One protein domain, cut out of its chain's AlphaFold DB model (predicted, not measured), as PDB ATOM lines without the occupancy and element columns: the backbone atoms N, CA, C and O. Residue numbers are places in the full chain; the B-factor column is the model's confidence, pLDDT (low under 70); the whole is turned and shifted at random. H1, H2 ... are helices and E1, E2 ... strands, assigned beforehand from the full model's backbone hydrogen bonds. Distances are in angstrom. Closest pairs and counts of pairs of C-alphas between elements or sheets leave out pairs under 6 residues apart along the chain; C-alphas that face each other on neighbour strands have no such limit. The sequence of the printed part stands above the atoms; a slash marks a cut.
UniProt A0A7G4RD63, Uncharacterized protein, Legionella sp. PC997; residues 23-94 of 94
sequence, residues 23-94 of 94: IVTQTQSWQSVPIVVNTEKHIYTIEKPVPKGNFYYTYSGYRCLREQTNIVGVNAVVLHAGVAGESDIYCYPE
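AT A GLANCE: This is residues 23 to 94 of the 94 residues of an uncharacterized protein of Legionella sp. PC997 (UniProt A0A7G4RD63). Six strands make a small closed barrel, with the one short helix, H1, packed on its outside over E4. Round the ring run E1, E2, E5, E6, E4, E3 and back to E1, in mixed directions. The printed part has 72 residues, with H1 and then E1 to E6 along the chain; the class is mostly strand, though under half of the residues are in named elements. It is compact and rounded, with a radius of gyration of the C-alphas of 11.5 A and spans of 30 by 28 by 21 A.

HOW THE PARTS SIT: H1, residues 23 to 26, is on the barrel, over E4, residues 62 to 65, at a height over the sheet of 9.2 A; their closest C-alphas, Ile 23 and Arg 63, are 7.4 A apart. H1 is too short for an O i to N i+4 pair; its one O i to N i+3 pair is within hydrogen-bond range. E1, residues 31 to 38, pairs staggered: residues 31 to 34 with E3, residues 55 to 59, parallel, N 33 to O 56 2.9 A, and residues 35 to 38 with E2, residues 43 to 46, an antiparallel hairpin, N 38 to O 43 2.8 A. E3 and E4 form a hairpin, N 64 to O 57 2.8 A. E5, residues 77 to 81, is parallel to E2, N 44 to O 80 2.9 A, and forms a hairpin with E6, residues 89 to 93, N 91 to O 77 2.8 A. E6 and E4 are antiparallel, N 92 to O 63 2.8 A.

IN THESE COORDINATES: H1 begins at C-alpha 23 (30.709, -36.037, -77.654). E1, the longest strand, measures 22.4 A; E3 measures 13.6 A, E5 13.1 A and E6 13.3 A. E6 ends at C-alpha 93 (36.782, -30.327, -80.999).

THE WHOLE: The C-alphas farthest apart, Pro 49 and Gly 73, are 32.9 A apart. The printed part has no cut; E4 to E5 is a long link. No printed residue is under 70 in pLDDT.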
ATOM      1  N   ILE A  23      31.490 -37.150 -78.201       88.19
ATOM      2  CA  ILE A  23      30.709 -36.037 -77.654       88.19
ATOM      3  C   ILE A  23      29.558 -35.663 -78.583       88.19
ATOM      4  O   ILE A  23      28.436 -35.477 -78.107       88.19
ATOM      5  N   VAL A  24      29.796 -35.612 -79.897       88.06
ATOM      6  CA  VAL A  24      28.741 -35.387 -80.900       88.06
ATOM      7  C   VAL A  24      27.691 -36.495 -80.811       88.06
ATOM      8  O   VAL A  24      26.501 -36.202 -80.706       88.06
ATOM      9  N   THR A  25      28.127 -37.753 -80.740       88.62
ATOM     10  CA  THR A  25      27.232 -38.913 -80.619       88.62
ATOM     11  C   THR A  25      26.401 -38.860 -79.331       88.62
ATOM     12  O   THR A  25      25.183 -39.019 -79.366       88.62
ATOM     13  N   GLN A  26      27.030 -38.580 -78.183       89.38
ATOM     14  CA  GLN A  26      26.354 -38.505 -76.879       89.38
ATOM     15  C   GLN A  26      25.276 -37.414 -76.832       89.38
ATOM     16  O   GLN A  26      24.251 -37.565 -76.165       89.38
ATOM     17  N   THR A  27      25.511 -36.310 -77.535       92.56
ATOM     18  CA  THR A  27      24.670 -35.113 -77.472       92.56
ATOM     19  C   THR A  27      23.846 -34.893 -78.738       92.56
ATOM     20  O   THR A  27      23.318 -33.803 -78.957       92.56
ATOM     21  N   GLN A  28      23.684 -35.930 -79.563       92.50
ATOM     22  CA  GLN A  28      22.985 -35.848 -80.848       92.50
ATOM     23  C   GLN A  28      21.542 -35.331 -80.716       92.50
ATOM     24  O   GLN A  28      21.062 -34.604 -81.581       92.50
ATOM     25  N   SER A  29      20.853 -35.677 -79.624       94.00
ATOM     26  CA  SER A  29      19.472 -35.254 -79.341       94.00
ATOM     27  C   SER A  29      19.363 -34.020 -78.439       94.00
ATOM     28  O   SER A  29      18.257 -33.604 -78.092       94.00
ATOM     29  N   TRP A  30      20.491 -33.454 -78.010       95.38
ATOM     30  CA  TRP A  30      20.529 -32.349 -77.056       95.38
ATOM     31  C   TRP A  30      20.377 -31.009 -77.778       95.38
ATOM     32  O   TRP A  30      20.726 -30.868 -78.950       95.38
ATOM     33  N   GLN A  31      19.879 -29.997 -77.071       94.75
ATOM     34  CA  GLN A  31      19.769 -28.655 -77.639       94.75
ATOM     35  C   GLN A  31      21.126 -27.940 -77.650       94.75
ATOM     36  O   GLN A  31      21.906 -28.048 -76.706       94.75
ATOM     37  N   SER A  32      21.396 -27.190 -78.716       94.25
ATOM     38  CA  SER A  32      22.616 -26.394 -78.856       94.25
ATOM     39  C   SER A  32      22.435 -25.002 -78.255       94.25
ATOM     40  O   SER A  32      21.480 -24.302 -78.601       94.25
ATOM     41  N   VAL A  33      23.359 -24.580 -77.393       94.75
ATOM     42  CA  VAL A  33      23.396 -23.230 -76.818       94.75
ATOM     43  C   VAL A  33      24.675 -22.523 -77.278       94.75
ATOM     44  O   VAL A  33      25.761 -22.864 -76.810       94.75
ATOM     45  N   PRO A  34      24.592 -21.538 -78.188       94.94
ATOM     46  CA  PRO A  34      25.774 -20.800 -78.610       94.94
ATOM     47  C   PRO A  34      26.313 -19.947 -77.459       94.94
ATOM     48  O   PRO A  34      25.542 -19.302 -76.741       94.94
ATOM     49  N   ILE A  35      27.634 -19.937 -77.311       95.25
ATOM     50  CA  ILE A  35      28.354 -19.118 -76.333       95.25
ATOM     51  C   ILE A  35      29.380 -18.231 -77.030       95.25
ATOM     52  O   ILE A  35      29.895 -18.560 -78.099       95.25
ATOM     53  N   VAL A  36      29.693 -17.110 -76.394       95.62
ATOM     54  CA  VAL A  36      30.820 -16.259 -76.782       95.62
ATOM     55  C   VAL A  36      32.001 -16.624 -75.901       95.62
ATOM     56  O   VAL A  36      31.848 -16.759 -74.689       95.62
ATOM     57  N   VAL A  37      33.176 -16.793 -76.506       96.25
ATOM     58  CA  VAL A  37      34.388 -17.219 -75.803       96.25
ATOM     59  C   VAL A  37      35.489 -16.186 -75.978       96.25
ATOM     60  O   VAL A  37      35.818 -15.790 -77.093       96.25
ATOM     61  N   ASN A  38      36.090 -15.783 -74.861       95.81
ATOM     62  CA  ASN A  38      37.375 -15.106 -74.833       95.81
ATOM     63  C   ASN A  38      38.460 -16.165 -74.606       95.81
ATOM     64  O   ASN A  38      38.678 -16.613 -73.478       95.81
ATOM     65  N   THR A  39      39.113 -16.582 -75.689       92.50
ATOM     66  CA  THR A  39      40.110 -17.661 -75.676       92.50
ATOM     67  C   THR A  39      41.370 -17.295 -74.898       92.50
ATOM     68  O   THR A  39      41.943 -18.155 -74.242       92.50
ATOM     69  N   GLU A  40      41.775 -16.024 -74.897       94.88
ATOM     70  CA  GLU A  40      42.943 -15.555 -74.138       94.88
ATOM     71  C   GLU A  40      42.720 -15.683 -72.627       94.88
ATOM     72  O   GLU A  40      43.616 -16.072 -71.879       94.88
ATOM     73  N   LYS A  41      41.502 -15.372 -72.175       96.12
ATOM     74  CA  LYS A  41      41.127 -15.402 -70.759       96.12
ATOM     75  C   LYS A  41      40.521 -16.730 -70.314       96.12
ATOM     76  O   LYS A  41      40.278 -16.882 -69.124       96.12
ATOM     77  N   HIS A  42      40.281 -17.661 -71.237       95.69
ATOM     78  CA  HIS A  42      39.560 -18.911 -70.987       95.69
ATOM     79  C   HIS A  42      38.188 -18.673 -70.339       95.69
ATOM     80  O   HIS A  42      37.803 -19.360 -69.399       95.69
ATOM     81  N   ILE A  43      37.457 -17.669 -70.831       96.50
ATOM     82  CA  ILE A  43      36.147 -17.276 -70.298       96.50
ATOM     83  C   ILE A  43      35.064 -17.476 -71.353       96.50
ATOM     84  O   ILE A  43      35.278 -17.130 -72.516       96.50
ATOM     85  N   TYR A  44      33.889 -17.954 -70.945       96.06
ATOM     86  CA  TYR A  44      32.691 -17.981 -71.777       96.06
ATOM     87  C   TYR A  44      31.552 -17.129 -71.210       96.06
ATOM     88  O   TYR A  44      31.433 -16.935 -70.001       96.06
ATOM     89  N   THR A  45      30.680 -16.647 -72.089       95.25
ATOM     90  CA  THR A  45      29.430 -15.975 -71.722       95.25
ATOM     91  C   THR A  45      28.268 -16.514 -72.538       95.25
ATOM     92  O   THR A  45      28.400 -16.799 -73.732       95.25
ATOM     93  N   ILE A  46      27.110 -16.614 -71.891       92.31
ATOM     94  CA  ILE A  46      25.870 -17.065 -72.507       92.31
ATOM     95  C   ILE A  46      25.019 -15.835 -72.836       92.31
ATOM     96  O   ILE A  46      24.636 -15.081 -71.946       92.31
ATOM     97  N   GLU A  47      24.697 -15.636 -74.112       84.25
ATOM     98  CA  GLU A  47      23.864 -14.501 -74.545       84.25
ATOM     99  C   GLU A  47      22.365 -14.833 -74.583       84.25
ATOM    100  O   GLU A  47      21.523 -13.938 -74.646       84.25
ATOM    101  N   LYS A  48      22.015 -16.125 -74.572       83.44
ATOM    102  CA  LYS A  48      20.635 -16.610 -74.704       83.44
ATOM    103  C   LYS A  48      20.209 -17.431 -73.488       83.44
ATOM    104  O   LYS A  48      21.034 -18.132 -72.913       83.44
ATOM    105  N   PRO A  49      18.919 -17.418 -73.113       86.75
ATOM    106  CA  PRO A  49      18.425 -18.283 -72.051       86.75
ATOM    107  C   PRO A  49      18.767 -19.752 -72.316       86.75
ATOM    108  O   PRO A  49      18.540 -20.265 -73.414       86.75
ATOM    109  N   VAL A  50      19.287 -20.426 -71.294       89.44
ATOM    110  CA  VAL A  50      19.557 -21.864 -71.338       89.44
ATOM    111  C   VAL A  50      18.220 -22.622 -71.342       89.44
ATOM    112  O   VAL A  50      17.350 -22.325 -70.516       89.44
ATOM    113  N   PRO A  51      18.014 -23.582 -72.259       90.25
ATOM    114  CA  PRO A  51      16.763 -24.317 -72.343       90.25
ATOM    115  C   PRO A  51      16.565 -25.248 -71.145       90.25
ATOM    116  O   PRO A  51      17.505 -25.661 -70.467       90.25
ATOM    117  N   LYS A  52      15.307 -25.624 -70.905       90.38
ATOM    118  CA  LYS A  52      14.977 -26.685 -69.948       90.38
ATOM    119  C   LYS A  52      15.306 -28.046 -70.573       90.38
ATOM    120  O   LYS A  52      14.874 -28.316 -71.690       90.38
ATOM    121  N   GLY A  53      15.998 -28.911 -69.833       91.38
ATOM    122  CA  GLY A  53      16.369 -30.261 -70.276       91.38
ATOM    123  C   GLY A  53      17.844 -30.383 -70.666       91.38
ATOM    124  O   GLY A  53      18.679 -29.653 -70.141       91.38
ATOM    125  N   ASN A  54      18.156 -31.323 -71.564       95.00
ATOM    126  CA  ASN A  54      19.527 -31.615 -71.986       95.00
ATOM    127  C   ASN A  54      19.993 -30.648 -73.077       95.00
ATOM    128  O   ASN A  54      19.345 -30.501 -74.119       95.00
ATOM    129  N   PHE A  55      21.150 -30.037 -72.861       95.06
ATOM    130  CA  PHE A  55      21.782 -29.137 -73.813       95.06
ATOM    131  C   PHE A  55      23.302 -29.189 -73.675       95.06
ATOM    132  O   PHE A  55      23.841 -29.617 -72.655       95.06
ATOM    133  N   TYR A  56      23.980 -28.726 -74.714       95.25
ATOM    134  CA  TYR A  56      25.419 -28.499 -74.737       95.25
ATOM    135  C   TYR A  56      25.696 -27.064 -75.179       95.25
ATOM    136  O   TYR A  56      24.858 -26.433 -75.830       95.25
ATOM    137  N   TYR A  57      26.877 -26.554 -74.849       95.44
ATOM    138  CA  TYR A  57      27.330 -25.263 -75.355       95.44
ATOM    139  C   TYR A  57      28.155 -25.439 -76.630       95.44
ATOM    140  O   TYR A  57      28.821 -26.459 -76.795       95.44
ATOM    141  N   THR A  58      28.140 -24.461 -77.532       95.38
ATOM    142  CA  THR A  58      28.948 -24.514 -78.761       95.38
ATOM    143  C   THR A  58      29.587 -23.174 -79.104       95.38
ATOM    144  O   THR A  58      28.982 -22.117 -78.908       95.38
ATOM    145  N   TYR A  59      30.810 -23.229 -79.633       94.94
ATOM    146  CA  TYR A  59      31.496 -22.106 -80.272       94.94
ATOM    147  C   TYR A  59      32.556 -22.625 -81.250       94.94
ATOM    148  O   TYR A  59      33.235 -23.596 -80.955       94.94
ATOM    149  N   SER A  60      32.727 -21.969 -82.401       92.19
ATOM    150  CA  SER A  60      33.872 -22.120 -83.324       92.19
ATOM    151  C   SER A  60      34.468 -23.539 -83.489       92.19
ATOM    152  O   SER A  60      35.682 -23.706 -83.374       92.19
ATOM    153  N   GLY A  61      33.640 -24.551 -83.780       91.62
ATOM    154  CA  GLY A  61      34.101 -25.937 -83.980       91.62
ATOM    155  C   GLY A  61      34.347 -26.718 -82.685       91.62
ATOM    156  O   GLY A  61      35.049 -27.722 -82.693       91.62
ATOM    157  N   TYR A  62      33.796 -26.248 -81.568       94.12
ATOM    158  CA  TYR A  62      33.826 -26.928 -80.284       94.12
ATOM    159  C   TYR A  62      32.416 -27.194 -79.773       94.12
ATOM    160  O   TYR A  62      31.515 -26.347 -79.857       94.12
ATOM    161  N   ARG A  63      32.274 -28.351 -79.129       95.00
ATOM    162  CA  ARG A  63      31.137 -28.708 -78.288       95.00
ATOM    163  C   ARG A  63      31.582 -28.801 -76.843       95.00
ATOM    164  O   ARG A  63      32.530 -29.520 -76.535       95.00
ATOM    165  N   CYS A  64      30.879 -28.110 -75.955       95.19
ATOM    166  CA  CYS A  64      31.190 -28.088 -74.537       95.19
ATOM    167  C   CYS A  64      30.084 -28.670 -73.675       95.19
ATOM    168  O   CYS A  64      28.898 -28.394 -73.869       95.19
ATOM    169  N   LEU A  65      30.504 -29.415 -72.662       94.88
ATOM    170  CA  LEU A  65      29.639 -30.009 -71.657       94.88
ATOM    171  C   LEU A  65      29.936 -29.401 -70.290       94.88
ATOM    172  O   LEU A  65      31.045 -28.947 -70.028       94.88
ATOM    173  N   ARG A  66      28.941 -29.417 -69.402       92.62
ATOM    174  CA  ARG A  66      29.127 -29.028 -67.994       92.62
ATOM    175  C   ARG A  66      29.936 -30.053 -67.205       92.62
ATOM    176  O   ARG A  66      30.582 -29.711 -66.226       92.62
ATOM    177  N   GLU A  67      29.881 -31.309 -67.628       92.06
ATOM    178  CA  GLU A  67      30.605 -32.407 -67.004       92.06
ATOM    179  C   GLU A  67      31.777 -32.822 -67.884       92.06
ATOM    180  O   GLU A  67      31.646 -32.955 -69.106       92.06
ATOM    181  N   GLN A  68      32.928 -33.044 -67.255       91.62
ATOM    182  CA  GLN A  68      34.107 -33.512 -67.960       91.62
ATOM    183  C   GLN A  68      33.898 -34.955 -68.413       91.62
ATOM    184  O   GLN A  68      33.675 -35.861 -67.614       91.62
ATOM    185  N   THR A  69      34.034 -35.175 -69.714       88.12
ATOM    186  CA  THR A  69      34.063 -36.504 -70.318       88.12
ATOM    187  C   THR A  69      35.506 -36.902 -70.618       88.12
ATOM    188  O   THR A  69      36.256 -36.163 -71.260       88.12
ATOM    189  N   ASN A  70      35.907 -38.083 -70.155       86.25
ATOM    190  CA  ASN A  70      37.232 -38.627 -70.435       86.25
ATOM    191  C   ASN A  70      37.226 -39.317 -71.801       86.25
ATOM    192  O   ASN A  70      36.681 -40.409 -71.948       86.25
ATOM    193  N   ILE A  71      37.843 -38.677 -72.792       85.56
ATOM    194  CA  ILE A  71      37.997 -39.218 -74.142       85.56
ATOM    195  C   ILE A  71      39.474 -39.527 -74.354       85.56
ATOM    196  O   ILE A  71      40.335 -38.664 -74.181       85.56
ATOM    197  N   VAL A  72      39.781 -40.766 -74.730       83.56
ATOM    198  CA  VAL A  72      41.164 -41.197 -74.953       83.56
ATOM    199  C   VAL A  72      41.795 -40.356 -76.066       83.56
ATOM    200  O   VAL A  72      41.285 -40.312 -77.180       83.56
ATOM    201  N   GLY A  73      42.916 -39.697 -75.757       81.44
ATOM    202  CA  GLY A  73      43.677 -38.904 -76.725       81.44
ATOM    203  C   GLY A  73      43.113 -37.511 -77.027       81.44
ATOM    204  O   GLY A  73      43.681 -36.824 -77.872       81.44
ATOM    205  N   VAL A  74      42.049 -37.069 -76.343       85.50
ATOM    206  CA  VAL A  74      41.483 -35.720 -76.508       85.50
ATOM    207  C   VAL A  74      41.491 -34.988 -75.170       85.50
ATOM    208  O   VAL A  74      40.846 -35.410 -74.212       85.50
ATOM    209  N   ASN A  75      42.198 -33.859 -75.122       88.06
ATOM    210  CA  ASN A  75      42.178 -32.961 -73.971       88.06
ATOM    211  C   ASN A  75      41.072 -31.921 -74.150       88.06
ATOM    212  O   ASN A  75      41.013 -31.252 -75.183       88.06
ATOM    213  N   ALA A  76      40.218 -31.777 -73.139       92.00
ATOM    214  CA  ALA A  76      39.205 -30.733 -73.126       92.00
ATOM    215  C   ALA A  76      39.849 -29.363 -72.893       92.00
ATOM    216  O   ALA A  76      40.706 -29.213 -72.019       92.00
ATOM    217  N   VAL A  77      39.388 -28.352 -73.625       94.88
ATOM    218  CA  VAL A  77      39.633 -26.955 -73.266       94.88
ATOM    219  C   VAL A  77      38.663 -26.600 -72.146       94.88
ATOM    220  O   VAL A  77      37.451 -26.727 -72.315       94.88
ATOM    221  N   VAL A  78      39.189 -26.180 -71.000       96.38
ATOM    222  CA  VAL A  78      38.364 -25.733 -69.873       96.38
ATOM    223  C   VAL A  78      38.082 -24.246 -70.042       96.38
ATOM    224  O   VAL A  78      39.010 -23.461 -70.242       96.38
ATOM    225  N   LEU A  79      36.807 -23.866 -69.979       96.75
ATOM    226  CA  LEU A  79      36.379 -22.472 -69.967       96.75
ATOM    227  C   LEU A  79      35.615 -22.171 -68.684       96.75
ATOM    228  O   LEU A  79      34.729 -22.922 -68.277       96.75
ATOM    229  N   HIS A  80      35.929 -21.025 -68.097       96.06
ATOM    230  CA  HIS A  80      35.301 -20.505 -66.895       96.06
ATOM    231  C   HIS A  80      34.155 -19.571 -67.258       96.06
ATOM    232  O   HIS A  80      34.211 -18.854 -68.260       96.06
ATOM    233  N   ALA A  81      33.109 -19.538 -66.443       93.88
ATOM    234  CA  ALA A  81      32.029 -18.602 -66.688       93.88
ATOM    235  C   ALA A  81      32.492 -17.152 -66.479       93.88
ATOM    236  O   ALA A  81      33.184 -16.826 -65.515       93.88
ATOM    237  N   GLY A  82      32.078 -16.257 -67.374       89.75
ATOM    238  CA  GLY A  82      32.347 -14.818 -67.272       89.75
ATOM    239  C   GLY A  82      31.492 -14.109 -66.224       89.75
ATOM    240  O   GLY A  82      31.689 -12.922 -65.969       89.75
ATOM    241  N   VAL A  83      30.548 -14.833 -65.620       83.31
ATOM    242  CA  VAL A  83      29.674 -14.375 -64.543       83.31
ATOM    243  C   VAL A  83      29.892 -15.228 -63.298       83.31
ATOM    244  O   VAL A  83      30.093 -16.439 -63.375       83.31
ATOM    245  N   ALA A  84      29.853 -14.594 -62.127       76.62
ATOM    246  CA  ALA A  84      30.029 -15.295 -60.863       76.62
ATOM    247  C   ALA A  84      28.856 -16.257 -60.593       76.62
ATOM    248  O   ALA A  84      27.695 -15.867 -60.702       76.62
ATOM    249  N   GLY A  85      29.170 -17.490 -60.185       72.12
ATOM    250  CA  GLY A  85      28.184 -18.502 -59.780       72.12
ATOM    251  C   GLY A  85      27.818 -19.532 -60.853       72.12
ATOM    252  O   GLY A  85      27.122 -20.495 -60.540       72.12
ATOM    253  N   GLU A  86      28.306 -19.378 -62.083       81.62
ATOM    254  CA  GLU A  86      28.213 -20.416 -63.112       81.62
ATOM    255  C   GLU A  86      29.438 -21.346 -63.082       81.62
ATOM    256  O   GLU A  86      30.528 -20.959 -62.661       81.62
ATOM    257  N   SER A  87      29.234 -22.604 -63.481       89.62
ATOM    258  CA  SER A  87      30.265 -23.645 -63.464       89.62
ATOM    259  C   SER A  87      31.163 -23.596 -64.699       89.62
ATOM    260  O   SER A  87      30.783 -23.068 -65.748       89.62
ATOM    261  N   ASP A  88      32.330 -24.222 -64.581       95.69
ATOM    262  CA  ASP A  88      33.214 -24.476 -65.713       95.69
ATOM    263  C   ASP A  88      32.547 -25.385 -66.751       95.69
ATOM    264  O   ASP A  88      31.670 -26.199 -66.437       95.69
ATOM    265  N   ILE A  89      32.986 -25.247 -67.998       96.06
ATOM    266  CA  ILE A  89      32.587 -26.112 -69.108       96.06
ATOM    267  C   ILE A  89      33.823 -26.705 -69.782       96.06
ATOM    268  O   ILE A  89      34.889 -26.090 -69.837       96.06
ATOM    269  N   TYR A  90      33.656 -27.908 -70.322       96.50
ATOM    270  CA  TYR A  90      34.708 -28.712 -70.932       96.50
ATOM    271  C   TYR A  90      34.428 -28.848 -72.419       96.50
ATOM    272  O   TYR A  90      33.430 -29.459 -72.801       96.50
ATOM    273  N   CYS A  91      35.287 -28.260 -73.241       95.12
ATOM    274  CA  CYS A  91      35.088 -28.093 -74.672       95.12
ATOM    275  C   CYS A  91      35.971 -29.042 -75.480       95.12
ATOM    276  O   CYS A  91      37.187 -29.097 -75.290       95.12
ATOM    277  N   TYR A  92      35.352 -29.756 -76.413       93.94
ATOM    278  CA  TYR A  92      35.977 -30.760 -77.266       93.94
ATOM    279  C   TYR A  92      35.848 -30.344 -78.732       93.94
ATOM    280  O   TYR A  92      34.786 -29.828 -79.096       93.94
ATOM    281  N   PRO A  93      36.882 -30.557 -79.563       90.31
ATOM    282  CA  PRO A  93      36.782 -30.327 -80.999       90.31
ATOM    283  C   PRO A  93      35.673 -31.183 -81.625       90.31
ATOM    284  O   PRO A  93      35.539 -32.367 -81.292       90.31
ATOM    285  N   GLU A  94      34.901 -30.573 -82.521       82.00
ATOM    286  CA  GLU A  94      33.960 -31.243 -83.428       82.00
ATOM    287  C   GLU A  94      34.559 -31.464 -84.815       82.00
ATOM    288  O   GLU A  94      35.264 -30.557 -85.319       82.00
TER     289      GLU A  94